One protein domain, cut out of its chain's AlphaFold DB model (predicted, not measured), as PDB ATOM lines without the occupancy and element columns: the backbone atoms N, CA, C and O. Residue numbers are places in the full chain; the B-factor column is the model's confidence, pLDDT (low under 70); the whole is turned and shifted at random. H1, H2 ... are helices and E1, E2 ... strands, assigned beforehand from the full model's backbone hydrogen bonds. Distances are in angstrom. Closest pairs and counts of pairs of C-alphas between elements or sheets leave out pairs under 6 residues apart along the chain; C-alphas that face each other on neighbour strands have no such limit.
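What this domain is: This is residues 3 to 97 of the 97 residues of the protein "Transposase" of Bacteroides uniformis (UniProt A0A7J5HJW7). A long, strongly twisted hairpin of E1 and E2, with E3 beside the last residues of E2, reaches out from a small lobe holding the parallel pair E4 and E5 and the short helices H1 and H2. Residues 91 to 97, mostly in H3, stick out elsewhere. The 95 printed residues include five named strands and three named helices, in the order E1 E2 E3 H1 E4 H2 E5 H3; the class is mixed. The whole is loose, with a radius of gyration of the C-alphas of 15.6 A and spans of 46 by 36 by 27 A.

Where its parts are: E1, residues 3 to 13, begins at C-alpha 3 (25.191, -14.872, -48.356), measures 27.3 A and bends by 62 degrees at residue 9. E2, residues 20 to 32, measures 32.7 A and bends by 65 degrees at residue 23. E3 is residues 37 to 41, H1 49 to 56, E4 61 to 65, H2 69 to 73 and E5 81 to 85. H3, residues 87 to 95, measures 12.1 A and ends at C-alpha 95 (16.683, -20.837, -29.564).

How they stand to each other: E1, E2 and E3 form a meander, each strand the antiparallel neighbour of the one before; N 6 and O 27 are 2.9 A apart, N 30 and O 39 2.8 A. H1 only grazes this sheet, with residues 51 to 55. The closest C-alphas of E1 and E4, Cys 3 and Thr 65, are 5.3 A apart. E4, H2 and E5 form a strand-helix-strand unit, two parallel strands with a helix between, its crossover right-handed; N 84 and O 63 are 2.8 A apart. H1 touches H2, closest at the C-alphas of Met 49 and Val 70, 5.3 A. H3 touches no helix. Every O i to N i+4 pair is within hydrogen-bond range in H1, 4 of 5 in H3 and 0 of 1 in H2, where 2 of 2 O i to N i+3 pairs are.

The domain as a whole: The farthest C-alphas, Thr 17 and Lys 79, are 46.8 A apart. The printed part has no cut and no long link. Residues 77 and 97 have pLDDT under 70.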
ATOM      1  N   CYS A   3      24.795 -13.637 -47.686       94.56
ATOM      2  CA  CYS A   3      25.191 -14.872 -48.356       94.56
ATOM      3  C   CYS A   3      25.215 -16.032 -47.362       94.56
ATOM      4  O   CYS A   3      25.742 -15.893 -46.256       94.56
ATOM      5  N   ASP A   4      24.650 -17.164 -47.769       93.06
ATOM      6  CA  ASP A   4      24.612 -18.382 -46.976       93.06
ATOM      7  C   ASP A   4      24.757 -19.635 -47.846       93.06
ATOM      8  O   ASP A   4      24.385 -19.640 -49.022       93.06
ATOM      9  N   GLY A   5      25.318 -20.693 -47.262       91.56
ATOM     10  CA  GLY A   5      25.412 -22.001 -47.898       91.56
ATOM     11  C   GLY A   5      24.246 -22.883 -47.461       91.56
ATOM     12  O   GLY A   5      24.109 -23.176 -46.280       91.56
ATOM     13  N   THR A   6      23.447 -23.361 -48.410       91.69
ATOM     14  CA  THR A   6      22.361 -24.316 -48.147       91.69
ATOM     15  C   THR A   6      22.514 -25.549 -49.031       91.69
ATOM     16  O   THR A   6      23.405 -25.640 -49.878       91.69
ATOM     17  N   THR A   7      21.662 -26.540 -48.809       93.69
ATOM     18  CA  THR A   7      21.592 -27.743 -49.629       93.69
ATOM     19  C   THR A   7      20.239 -27.842 -50.297       93.69
ATOM     20  O   THR A   7      19.231 -27.799 -49.600       93.69
ATOM     21  N   GLU A   8      20.231 -28.088 -51.600       94.31
ATOM     22  CA  GLU A   8      19.013 -28.278 -52.385       94.31
ATOM     23  C   GLU A   8      19.093 -29.566 -53.206       94.31
ATOM     24  O   GLU A   8      20.178 -30.106 -53.452       94.31
ATOM     25  N   LEU A   9      17.938 -30.079 -53.633       96.12
ATOM     26  CA  LEU A   9      17.888 -31.194 -54.575       96.12
ATOM     27  C   LEU A   9      18.258 -30.700 -55.972       96.12
ATOM     28  O   LEU A   9      17.529 -29.926 -56.589       96.12
ATOM     29  N   VAL A  10      19.380 -31.189 -56.494       95.12
ATOM     30  CA  VAL A  10      19.860 -30.862 -57.839       95.12
ATOM     31  C   VAL A  10      19.880 -32.126 -58.683       95.12
ATOM     32  O   VAL A  10      20.356 -33.176 -58.247       95.12
ATOM     33  N   ARG A  11      19.371 -32.019 -59.913       95.25
ATOM     34  CA  ARG A  11      19.412 -33.104 -60.895       95.25
ATOM     35  C   ARG A  11      20.829 -33.229 -61.451       95.25
ATOM     36  O   ARG A  11      21.258 -32.379 -62.229       95.25
ATOM     37  N   ILE A  12      21.538 -34.288 -61.079       94.94
ATOM     38  CA  ILE A  12      22.907 -34.563 -61.523       94.94
ATOM     39  C   ILE A  12      22.974 -35.877 -62.300       94.94
ATOM     40  O   ILE A  12      22.120 -36.748 -62.151       94.94
ATOM     41  N   LYS A  13      23.995 -36.023 -63.148       94.25
ATOM     42  CA  LYS A  13      24.263 -37.279 -63.854       94.25
ATOM     43  C   LYS A  13      25.099 -38.191 -62.960       94.25
ATOM     44  O   LYS A  13      26.202 -37.815 -62.560       94.25
ATOM     45  N   ASN A  14      24.591 -39.382 -62.675       91.88
ATOM     46  CA  ASN A  14      25.341 -40.425 -61.996       91.88
ATOM     47  C   ASN A  14      26.497 -40.882 -62.902       91.88
ATOM     48  O   ASN A  14      26.275 -41.235 -64.062       91.88
ATOM     49  N   LYS A  15      27.735 -40.844 -62.397       90.12
ATOM     50  CA  LYS A  15      28.925 -41.196 -63.191       90.12
ATOM     51  C   LYS A  15      29.032 -42.694 -63.484       90.12
ATOM     52  O   LYS A  15      29.601 -43.047 -64.505       90.12
ATOM     53  N   GLU A  16      28.483 -43.540 -62.617       91.81
ATOM     54  CA  GLU A  16      28.540 -44.999 -62.742       91.81
ATOM     55  C   GLU A  16      27.430 -45.513 -63.659       91.81
ATOM     56  O   GLU A  16      27.677 -46.291 -64.573       91.81
ATOM     57  N   THR A  17      26.195 -45.048 -63.446       92.00
ATOM     58  CA  THR A  17      25.022 -45.555 -64.179       92.00
ATOM     59  C   THR A  17      24.661 -44.723 -65.408       92.00
ATOM     60  O   THR A  17      23.832 -45.139 -66.216       92.00
ATOM     61  N   GLY A  18      25.214 -43.512 -65.542       93.25
ATOM     62  CA  GLY A  18      24.901 -42.569 -66.619       93.25
ATOM     63  C   GLY A  18      23.505 -41.937 -66.542       93.25
ATOM     64  O   GLY A  18      23.194 -41.069 -67.361       93.25
ATOM     65  N   LYS A  19      22.671 -42.333 -65.573       94.94
ATOM     66  CA  LYS A  19      21.296 -41.846 -65.401       94.94
ATOM     67  C   LYS A  19      21.258 -40.503 -64.670       94.94
ATOM     68  O   LYS A  19      22.154 -40.176 -63.894       94.94
ATOM     69  N   MET A  20      20.206 -39.724 -64.916       95.25
ATOM     70  CA  MET A  20      19.938 -38.500 -64.159       95.25
ATOM     71  C   MET A  20      19.240 -38.855 -62.846       95.25
ATOM     72  O   MET A  20      18.245 -39.573 -62.851       95.25
ATOM     73  N   GLU A  21      19.734 -38.321 -61.736       96.00
ATOM     74  CA  GLU A  21      19.179 -38.527 -60.398       96.00
ATOM     75  C   GLU A  21      19.176 -37.207 -59.621       96.00
ATOM     76  O   GLU A  21      20.023 -36.337 -59.840       96.00
ATOM     77  N   TYR A  22      18.213 -37.034 -58.720       96.06
ATOM     78  CA  TYR A  22      18.204 -35.894 -57.808       96.06
ATOM     79  C   TYR A  22      19.006 -36.248 -56.566       96.06
ATOM     80  O   TYR A  22      18.689 -37.207 -55.864       96.06
ATOM     81  N   LYS A  23      20.045 -35.463 -56.292       94.50
ATOM     82  CA  LYS A  23      20.863 -35.597 -55.088       94.50
ATOM     83  C   LYS A  23      20.920 -34.275 -54.344       94.50
ATOM     84  O   LYS A  23      20.826 -33.202 -54.940       94.50
ATOM     85  N   LYS A  24      21.050 -34.368 -53.023       96.06
ATOM     86  CA  LYS A  24      21.207 -33.212 -52.144       96.06
ATOM     87  C   LYS A  24      22.604 -32.632 -52.361       96.06
ATOM     88  O   LYS A  24      23.591 -33.258 -51.992       96.06
ATOM     89  N   GLN A  25      22.676 -31.456 -52.972       95.94
ATOM     90  CA  GLN A  25      23.929 -30.781 -53.298       95.94
ATOM     91  C   GLN A  25      24.010 -29.428 -52.594       95.94
ATOM     92  O   GLN A  25      22.990 -28.796 -52.337       95.94
ATOM     93  N   TYR A  26      25.230 -28.962 -52.325       95.19
ATOM     94  CA  TYR A  26      25.442 -27.612 -51.812       95.19
ATOM     95  C   TYR A  26      25.228 -26.550 -52.893       95.19
ATOM     96  O   TYR A  26      25.684 -26.701 -54.031       95.19
ATOM     97  N   ILE A  27      24.581 -25.458 -52.498       95.12
ATOM     98  CA  ILE A  27      24.482 -24.210 -53.251       95.12
ATOM     99  C   ILE A  27      24.773 -23.034 -52.318       95.12
ATOM    100  O   ILE A  27      24.545 -23.114 -51.109       95.12
ATOM    101  N   TRP A  28      25.226 -21.921 -52.883       94.69
ATOM    102  CA  TRP A  28      25.241 -20.641 -52.179       94.69
ATOM    103  C   TRP A  28      24.071 -19.783 -52.624       94.69
ATOM    104  O   TRP A  28      23.864 -19.583 -53.819       94.69
ATOM    105  N   GLY A  29      23.326 -19.259 -51.657       94.50
ATOM    106  CA  GLY A  29      22.288 -18.265 -51.871       94.50
ATOM    107  C   GLY A  29      22.779 -16.898 -51.421       94.50
ATOM    108  O   GLY A  29      23.156 -16.721 -50.264       94.50
ATOM    109  N   SER A  30      22.741 -15.920 -52.322       94.12
ATOM    110  CA  SER A  30      23.027 -14.520 -52.028       94.12
ATOM    111  C   SER A  30      21.792 -13.657 -52.246       94.12
ATOM    112  O   SER A  30      21.128 -13.757 -53.270       94.12
ATOM    113  N   LYS A  31      21.487 -12.761 -51.308       94.62
ATOM    114  CA  LYS A  31      20.372 -11.812 -51.410       94.62
ATOM    115  C   LYS A  31      20.877 -10.383 -51.271       94.62
ATOM    116  O   LYS A  31      21.587 -10.044 -50.320       94.62
ATOM    117  N   ASN A  32      20.457  -9.516 -52.185       94.50
ATOM    118  CA  ASN A  32      20.623  -8.075 -52.064       94.50
ATOM    119  C   ASN A  32      19.244  -7.410 -51.923       94.50
ATOM    120  O   ASN A  32      18.570  -7.201 -52.930       94.50
ATOM    121  N   PRO A  33      18.811  -7.070 -50.691       91.00
ATOM    122  CA  PRO A  33      17.511  -6.440 -50.468       91.00
ATOM    123  C   PRO A  33      17.367  -5.073 -51.139       91.00
ATOM    124  O   PRO A  33      16.283  -4.765 -51.620       91.00
ATOM    125  N   ALA A  34      18.447  -4.287 -51.211       91.38
ATOM    126  CA  ALA A  34      18.419  -2.960 -51.824       91.38
ATOM    127  C   ALA A  34      18.107  -3.042 -53.325       91.38
ATOM    128  O   ALA A  34      17.313  -2.262 -53.836       91.38
ATOM    129  N   LEU A  35      18.677  -4.040 -54.007       93.50
ATOM    130  CA  LEU A  35      18.416  -4.295 -55.426       93.50
ATOM    131  C   LEU A  35      17.212  -5.217 -55.667       93.50
ATOM    132  O   LEU A  35      16.834  -5.423 -56.812       93.50
ATOM    133  N   LYS A  36      16.618  -5.789 -54.611       95.06
ATOM    134  CA  LYS A  36      15.559  -6.812 -54.693       95.06
ATOM    135  C   LYS A  36      15.941  -8.022 -55.562       95.06
ATOM    136  O   LYS A  36      15.085  -8.612 -56.211       95.06
ATOM    137  N   VAL A  37      17.214  -8.424 -55.536       95.62
ATOM    138  CA  VAL A  37      17.715  -9.581 -56.301       95.62
ATOM    139  C   VAL A  37      18.193 -10.696 -55.374       95.62
ATOM    140  O   VAL A  37      18.780 -10.439 -54.316       95.62
ATOM    141  N   ALA A  38      17.960 -11.936 -55.802       94.50
ATOM    142  CA  ALA A  38      18.575 -13.137 -55.256       94.50
ATOM    143  C   ALA A  38      19.430 -13.818 -56.335       94.50
ATOM    144  O   ALA A  38      19.028 -13.906 -57.492       94.50
ATOM    145  N   TYR A  39      20.602 -14.295 -55.938       93.50
ATOM    146  CA  TYR A  39      21.561 -14.997 -56.778       93.50
ATOM    147  C   TYR A  39      21.845 -16.363 -56.172       93.50
ATOM    148  O   TYR A  39      22.035 -16.477 -54.961       93.50
ATOM    149  N   TYR A  40      21.919 -17.380 -57.022       93.38
ATOM    150  CA  TYR A  40      22.265 -18.736 -56.621       93.38
ATOM    151  C   TYR A  40      23.513 -19.183 -57.368       93.38
ATOM    152  O   TYR A  40      23.587 -19.068 -58.591       93.38
ATOM    153  N   LEU A  41      24.487 -19.695 -56.625       94.00
ATOM    154  CA  LEU A  41      25.706 -20.269 -57.170       94.00
ATOM    155  C   LEU A  41      25.705 -21.776 -56.928       94.00
ATOM    156  O   LEU A  41      25.597 -22.238 -55.790       94.00
ATOM    157  N   TYR A  42      25.900 -22.526 -58.007       94.88
ATOM    158  CA  TYR A  42      26.117 -23.963 -57.976       94.88
ATOM    159  C   TYR A  42      27.391 -24.304 -58.748       94.88
ATOM    160  O   TYR A  42      27.444 -24.129 -59.961       94.88
ATOM    161  N   ASP A  43      28.401 -24.836 -58.058       95.00
ATOM    162  CA  ASP A  43      29.573 -25.448 -58.697       95.00
ATOM    163  C   ASP A  43      29.616 -26.934 -58.361       95.00
ATOM    164  O   ASP A  43      30.339 -27.375 -57.469       95.00
ATOM    165  N   ARG A  44      28.772 -27.718 -59.046       93.56
ATOM    166  CA  ARG A  44      28.755 -29.192 -58.947       93.56
ATOM    167  C   ARG A  44      28.603 -29.715 -57.506       93.56
ATOM    168  O   ARG A  44      28.996 -30.834 -57.198       93.56
ATOM    169  N   GLY A  45      28.001 -28.917 -56.621       92.56
ATOM    170  CA  GLY A  45      27.840 -29.204 -55.191       92.56
ATOM    171  C   GLY A  45      29.099 -29.030 -54.341       92.56
ATOM    172  O   GLY A  45      29.095 -29.428 -53.178       92.56
ATOM    173  N   SER A  46      30.168 -28.461 -54.894       93.00
ATOM    174  CA  SER A  46      31.370 -28.107 -54.148       93.00
ATOM    175  C   SER A  46      31.079 -26.958 -53.191       93.00
ATOM    176  O   SER A  46      30.469 -25.961 -53.566       93.00
ATOM    177  N   ARG A  47      31.571 -27.096 -51.956       92.31
ATOM    178  CA  ARG A  47      31.565 -26.050 -50.923       92.31
ATOM    179  C   ARG A  47      32.970 -25.553 -50.566       92.31
ATOM    180  O   ARG A  47      33.200 -25.055 -49.468       92.31
ATOM    181  N   SER A  48      33.931 -25.776 -51.461       92.00
ATOM    182  CA  SER A  48      35.346 -25.496 -51.197       92.00
ATOM    183  C   SER A  48      35.654 -23.996 -51.130       92.00
ATOM    184  O   SER A  48      34.926 -23.166 -51.676       92.00
ATOM    185  N   MET A  49      36.783 -23.660 -50.499       90.44
ATOM    186  CA  MET A  49      37.298 -22.289 -50.456       90.44
ATOM    187  C   MET A  49      37.542 -21.723 -51.862       90.44
ATOM    188  O   MET A  49      37.188 -20.577 -52.098       90.44
ATOM    189  N   ALA A  50      38.020 -22.535 -52.812       92.25
ATOM    190  CA  ALA A  50      38.267 -22.104 -54.191       92.25
ATOM    191  C   ALA A  50      36.994 -21.596 -54.900       92.25
ATOM    192  O   ALA A  50      37.041 -20.619 -55.647       92.25
ATOM    193  N   VAL A  51      35.836 -22.216 -54.632       92.62
ATOM    194  CA  VAL A  51      34.543 -21.740 -55.160       92.62
ATOM    195  C   VAL A  51      34.214 -20.366 -54.591       92.62
ATOM    196  O   VAL A  51      33.836 -19.459 -55.334       92.62
ATOM    197  N   ALA A  52      34.394 -20.200 -53.280       90.25
ATOM    198  CA  ALA A  52      34.148 -18.938 -52.599       90.25
ATOM    199  C   ALA A  52      35.129 -17.842 -53.047       90.25
ATOM    200  O   ALA A  52      34.709 -16.710 -53.242       90.25
ATOM    201  N   GLU A  53      36.405 -18.149 -53.268       91.00
ATOM    202  CA  GLU A  53      37.390 -17.191 -53.781       91.00
ATOM    203  C   GLU A  53      37.038 -16.726 -55.194       91.00
ATOM    204  O   GLU A  53      37.001 -15.523 -55.445       91.00
ATOM    205  N   ASN A  54      36.704 -17.654 -56.095       91.81
ATOM    206  CA  ASN A  54      36.353 -17.316 -57.472       91.81
ATOM    207  C   ASN A  54      35.032 -16.534 -57.566       91.81
ATOM    208  O   ASN A  54      34.944 -15.568 -58.318       91.81
ATOM    209  N   HIS A  55      34.014 -16.914 -56.788       90.56
ATOM    210  CA  HIS A  55      32.745 -16.177 -56.724       90.56
ATOM    211  C   HIS A  55      32.913 -14.806 -56.053       90.56
ATOM    212  O   HIS A  55      32.438 -13.785 -56.540       90.56
ATOM    213  N   PHE A  56      33.674 -14.831 -54.963       91.06
ATOM    214  CA  PHE A  56      34.349 -13.751 -54.269       91.06
ATOM    215  C   PHE A  56      34.902 -12.667 -55.180       91.06
ATOM    216  O   PHE A  56      34.592 -11.505 -55.001       91.06
ATOM    217  N   LYS A  57      35.827 -13.034 -56.066       90.06
ATOM    218  CA  LYS A  57      37.011 -12.250 -56.472       90.06
ATOM    219  C   LYS A  57      36.835 -10.738 -56.703       90.06
ATOM    220  O   LYS A  57      37.645  -9.984 -56.181       90.06
ATOM    221  N   ASP A  58      35.742 -10.296 -57.325       90.62
ATOM    222  CA  ASP A  58      35.512  -8.884 -57.687       90.62
ATOM    223  C   ASP A  58      34.492  -8.169 -56.779       90.62
ATOM    224  O   ASP A  58      34.156  -7.004 -56.980       90.62
ATOM    225  N   PHE A  59      33.973  -8.854 -55.758       91.44
ATOM    226  CA  PHE A  59      33.040  -8.274 -54.799       91.44
ATOM    227  C   PHE A  59      33.681  -7.150 -53.971       91.44
ATOM    228  O   PHE A  59      34.763  -7.321 -53.396       91.44
ATOM    229  N   PHE A  60      32.935  -6.051 -53.849       92.44
ATOM    230  CA  PHE A  60      33.211  -4.892 -53.007       92.44
ATOM    231  C   PHE A  60      31.944  -4.514 -52.223       92.44
ATOM    232  O   PHE A  60      30.823  -4.644 -52.722       92.44
ATOM    233  N   GLY A  61      32.123  -4.011 -51.003       92.62
ATOM    234  CA  GLY A  61      31.057  -3.511 -50.144       92.62
ATOM    235  C   GLY A  61      30.759  -4.405 -48.940       92.62
ATOM    236  O   GLY A  61      31.614  -5.122 -48.425       92.62
ATOM    237  N   ASN A  62      29.521  -4.331 -48.459       93.38
ATOM    238  CA  ASN A  62      29.109  -4.933 -47.191       93.38
ATOM    239  C   ASN A  62      28.477  -6.315 -47.400       93.38
ATOM    240  O   ASN A  62      27.491  -6.445 -48.142       93.38
ATOM    241  N   ILE A  63      28.978  -7.331 -46.694       93.94
ATOM    242  CA  ILE A  63      28.443  -8.694 -46.748       93.94
ATOM    243  C   ILE A  63      28.170  -9.269 -45.356       93.94
ATOM    244  O   ILE A  63      28.997  -9.178 -44.457       93.94
ATOM    245  N   THR A  64      27.012  -9.901 -45.194       95.62
ATOM    246  CA  THR A  64      26.623 -10.639 -43.992       95.62
ATOM    247  C   THR A  64      26.659 -12.130 -44.298       95.62
ATOM    248  O   THR A  64      26.000 -12.581 -45.234       95.62
ATOM    249  N   THR A  65      27.418 -12.891 -43.511       94.88
ATOM    250  CA  THR A  65      27.635 -14.340 -43.689       94.88
ATOM    251  C   THR A  65      27.536 -15.071 -42.353       94.88
ATOM    252  O   THR A  65      27.558 -14.443 -41.293       94.88
ATOM    253  N   ASP A  66      27.391 -16.392 -42.377       92.06
ATOM    254  CA  ASP A  66      27.437 -17.211 -41.168       92.06
ATOM    255  C   ASP A  66      28.880 -17.370 -40.616       92.06
ATOM    256  O   ASP A  66      29.811 -16.626 -40.956       92.06
ATOM    257  N   GLY A  67      29.061 -18.326 -39.703       90.12
ATOM    258  CA  GLY A  67      30.356 -18.647 -39.101       90.12
ATOM    259  C   GLY A  67      31.244 -19.586 -39.926       90.12
ATOM    260  O   GLY A  67      32.244 -20.066 -39.391       90.12
ATOM    261  N   TYR A  68      30.904 -19.912 -41.177       91.94
ATOM    262  CA  TYR A  68      31.664 -20.887 -41.954       91.94
ATOM    263  C   TYR A  68      33.067 -20.368 -42.309       91.94
ATOM    264  O   TYR A  68      33.247 -19.255 -42.804       91.94
ATOM    265  N   ASN A  69      34.085 -21.207 -42.083       90.62
ATOM    266  CA  ASN A  69      35.500 -20.834 -42.195       90.62
ATOM    267  C   ASN A  69      35.918 -20.285 -43.567       90.62
ATOM    268  O   ASN A  69      36.876 -19.518 -43.619       90.62
ATOM    269  N   VAL A  70      35.231 -20.632 -44.661       90.75
ATOM    270  CA  VAL A  70      35.554 -20.091 -45.997       90.75
ATOM    271  C   VAL A  70      35.415 -18.570 -46.042       90.75
ATOM    272  O   VAL A  70      36.199 -17.907 -46.707       90.75
ATOM    273  N   TYR A  71      34.493 -17.991 -45.268       91.44
ATOM    274  CA  TYR A  71      34.264 -16.546 -45.254       91.44
ATOM    275  C   TYR A  71      35.364 -15.753 -44.543       91.44
ATOM    276  O   TYR A  71      35.406 -14.533 -44.677       91.44
ATOM    277  N   LYS A  72      36.320 -16.429 -43.886       88.75
ATOM    278  CA  LYS A  72      37.562 -15.795 -43.412       88.75
ATOM    279  C   LYS A  72      38.411 -15.238 -44.561       88.75
ATOM    280  O   LYS A  72      39.316 -14.449 -44.304       88.75
ATOM    281  N   LEU A  73      38.101 -15.593 -45.815       88.69
ATOM    282  CA  LEU A  73      38.676 -14.952 -47.002       88.69
ATOM    283  C   LEU A  73      38.420 -13.436 -47.032       88.69
ATOM    284  O   LEU A  73      39.204 -12.699 -47.616       88.69
ATOM    285  N   PHE A  74      37.337 -12.957 -46.407       89.44
ATOM    286  CA  PHE A  74      37.046 -11.523 -46.315       89.44
ATOM    287  C   PHE A  74      37.831 -10.836 -45.194       89.44
ATOM    288  O   PHE A  74      38.111  -9.647 -45.291       89.44
ATOM    289  N   ASP A  75      38.217 -11.583 -44.158       83.50
ATOM    290  CA  ASP A  75      38.932 -11.052 -42.993       83.50
ATOM    291  C   ASP A  75      40.434 -10.856 -43.295       83.50
ATOM    292  O   ASP A  75      41.123 -10.085 -42.628       83.50
ATOM    293  N   ARG A  76      40.962 -11.547 -44.316       70.56
ATOM    294  CA  ARG A  76      42.371 -11.490 -44.724       70.56
ATOM    295  C   ARG A  76      42.540 -10.624 -45.970       70.56
ATOM    296  O   ARG A  76      42.187 -11.033 -47.068       70.56
ATOM    297  N   HIS A  77      43.145  -9.449 -45.809       60.84
ATOM    298  CA  HIS A  77      43.737  -8.649 -46.897       60.84
ATOM    299  C   HIS A  77      42.804  -8.171 -48.023       60.84
ATOM    300  O   HIS A  77      43.285  -7.656 -49.035       60.84
ATOM    301  N   ARG A  78      41.482  -8.252 -47.856       77.81
ATOM    302  CA  ARG A  78      40.540  -7.828 -48.889       77.81
ATOM    303  C   ARG A  78      40.060  -6.397 -48.667       77.81
ATOM    304  O   ARG A  78      39.031  -6.148 -48.043       77.81
ATOM    305  N   LYS A  79      40.829  -5.436 -49.187       83.12
ATOM    306  CA  LYS A  79      40.448  -4.016 -49.153       83.12
ATOM    307  C   LYS A  79      39.084  -3.825 -49.819       83.12
ATOM    308  O   LYS A  79      38.838  -4.362 -50.894       83.12
ATOM    309  N   GLY A  80      38.216  -3.046 -49.175       89.00
ATOM    310  CA  GLY A  80      36.918  -2.688 -49.739       89.00
ATOM    311  C   GLY A  80      35.763  -3.637 -49.434       89.00
ATOM    312  O   GLY A  80      34.647  -3.384 -49.882       89.00
ATOM    313  N   VAL A  81      35.997  -4.705 -48.667       93.38
ATOM    314  CA  VAL A  81      34.924  -5.571 -48.172       93.38
ATOM    315  C   VAL A  81      34.820  -5.463 -46.659       93.38
ATOM    316  O   VAL A  81      35.803  -5.652 -45.951       93.38
ATOM    317  N   THR A  82      33.607  -5.218 -46.171       92.88
ATOM    318  CA  THR A  82      33.291  -5.268 -44.741       92.88
ATOM    319  C   THR A  82      32.392  -6.467 -44.477       92.88
ATOM    320  O   THR A  82      31.297  -6.572 -45.044       92.88
ATOM    321  N   ARG A  83      32.851  -7.381 -43.615       93.31
ATOM    322  CA  ARG A  83      32.099  -8.577 -43.225       93.31
ATOM    323  C   ARG A  83      31.345  -8.353 -41.916       93.31
ATOM    324  O   ARG A  83      31.914  -7.901 -40.930       93.31
ATOM    325  N   TYR A  84      30.082  -8.764 -41.900       94.00
ATOM    326  CA  TYR A  84      29.231  -8.838 -40.717       94.00
ATOM    327  C   TYR A  84      28.832 -10.292 -40.438       94.00
ATOM    328  O   TYR A  84      28.627 -11.090 -41.359       94.00
ATOM    329  N   GLY A  85      28.684 -10.632 -39.159       93.31
ATOM    330  CA  GLY A  85      28.133 -11.919 -38.740       93.31
ATOM    331  C   GLY A  85      26.610 -11.963 -38.888       93.31
ATOM    332  O   GLY A  85      25.910 -10.998 -38.577       93.31
ATOM    333  N   CYS A  86      26.073 -13.086 -39.358       93.88
ATOM    334  CA  CYS A  86      24.633 -13.282 -39.489       93.88
ATOM    335  C   CYS A  86      23.980 -13.533 -38.122       93.88
ATOM    336  O   CYS A  86      24.044 -14.639 -37.583       93.88
ATOM    337  N   MET A  87      23.281 -12.526 -37.589       92.94
ATOM    338  CA  MET A  87      22.598 -12.630 -36.291       92.94
ATOM    339  C   MET A  87      21.449 -13.645 -36.275       92.94
ATOM    340  O   MET A  87      21.137 -14.185 -35.217       92.94
ATOM    341  N   ALA A  88      20.860 -13.974 -37.430       91.25
ATOM    342  CA  ALA A  88      19.877 -15.055 -37.516       91.25
ATOM    343  C   ALA A  88      20.511 -16.422 -37.198       91.25
ATOM    344  O   ALA A  88      19.928 -17.206 -36.452       91.25
ATOM    345  N   HIS A  89      21.729 -16.680 -37.690       89.31
ATOM    346  CA  HIS A  89      22.477 -17.898 -37.368       89.31
ATOM    347  C   HIS A  89      22.949 -17.928 -35.916       89.31
ATOM    348  O   HIS A  89      22.917 -18.987 -35.294       89.31
ATOM    349  N   VAL A  90      23.347 -16.776 -35.366       90.19
ATOM    350  CA  VAL A  90      23.679 -16.660 -33.940       90.19
ATOM    351  C   VAL A  90      22.455 -17.008 -33.096       90.19
ATOM    352  O   VAL A  90      22.528 -17.935 -32.303       90.19
ATOM    353  N   ARG A  91      21.309 -16.349 -33.322       92.38
ATOM    354  CA  ARG A  91      20.060 -16.608 -32.589       92.38
ATOM    355  C   ARG A  91      19.623 -18.071 -32.678       92.38
ATOM    356  O   ARG A  91      19.229 -18.628 -31.659       92.38
ATOM    357  N   ARG A  92      19.717 -18.698 -33.857       87.75
ATOM    358  CA  ARG A  92      19.345 -20.111 -34.054       87.75
ATOM    359  C   ARG A  92      20.056 -21.034 -33.063       87.75
ATOM    360  O   ARG A  92      19.422 -21.908 -32.495       87.75
ATOM    361  N   LYS A  93      21.343 -20.791 -32.794       81.56
ATOM    362  CA  LYS A  93      22.126 -21.584 -31.832       81.56
ATOM    363  C   LYS A  93      21.678 -21.459 -30.374       81.56
ATOM    364  O   LYS A  93      22.134 -22.253 -29.570       81.56
ATOM    365  N   PHE A  94      20.874 -20.458 -30.024       86.88
ATOM    366  CA  PHE A  94      20.386 -20.267 -28.655       86.88
ATOM    367  C   PHE A  94      18.906 -20.614 -28.498       86.88
ATOM    368  O   PHE A  94      18.471 -20.878 -27.387       86.88
ATOM    369  N   VAL A  95      18.130 -20.568 -29.585       87.62
ATOM    370  CA  VAL A  95      16.683 -20.837 -29.564       87.62
ATOM    371  C   VAL A  95      16.371 -22.290 -29.921       87.62
ATOM    372  O   VAL A  95      15.473 -22.867 -29.322       87.62
ATOM    373  N   ASP A  96      17.118 -22.873 -30.862       76.94
ATOM    374  CA  ASP A  96      16.876 -24.229 -31.374       76.94
ATOM    375  C   ASP A  96      17.887 -25.252 -30.807       76.94
ATOM    376  O   ASP A  96      18.065 -26.324 -31.390       76.94
ATOM    377  N   ALA A  97      18.612 -24.892 -29.738       52.72
ATOM    378  CA  ALA A  97      19.587 -25.756 -29.061       52.72
ATOM    379  C   ALA A  97      18.948 -26.647 -27.995       52.72
ATOM    380  O   ALA A  97      17.976 -26.194 -27.350       52.72
TER     381      ALA A  97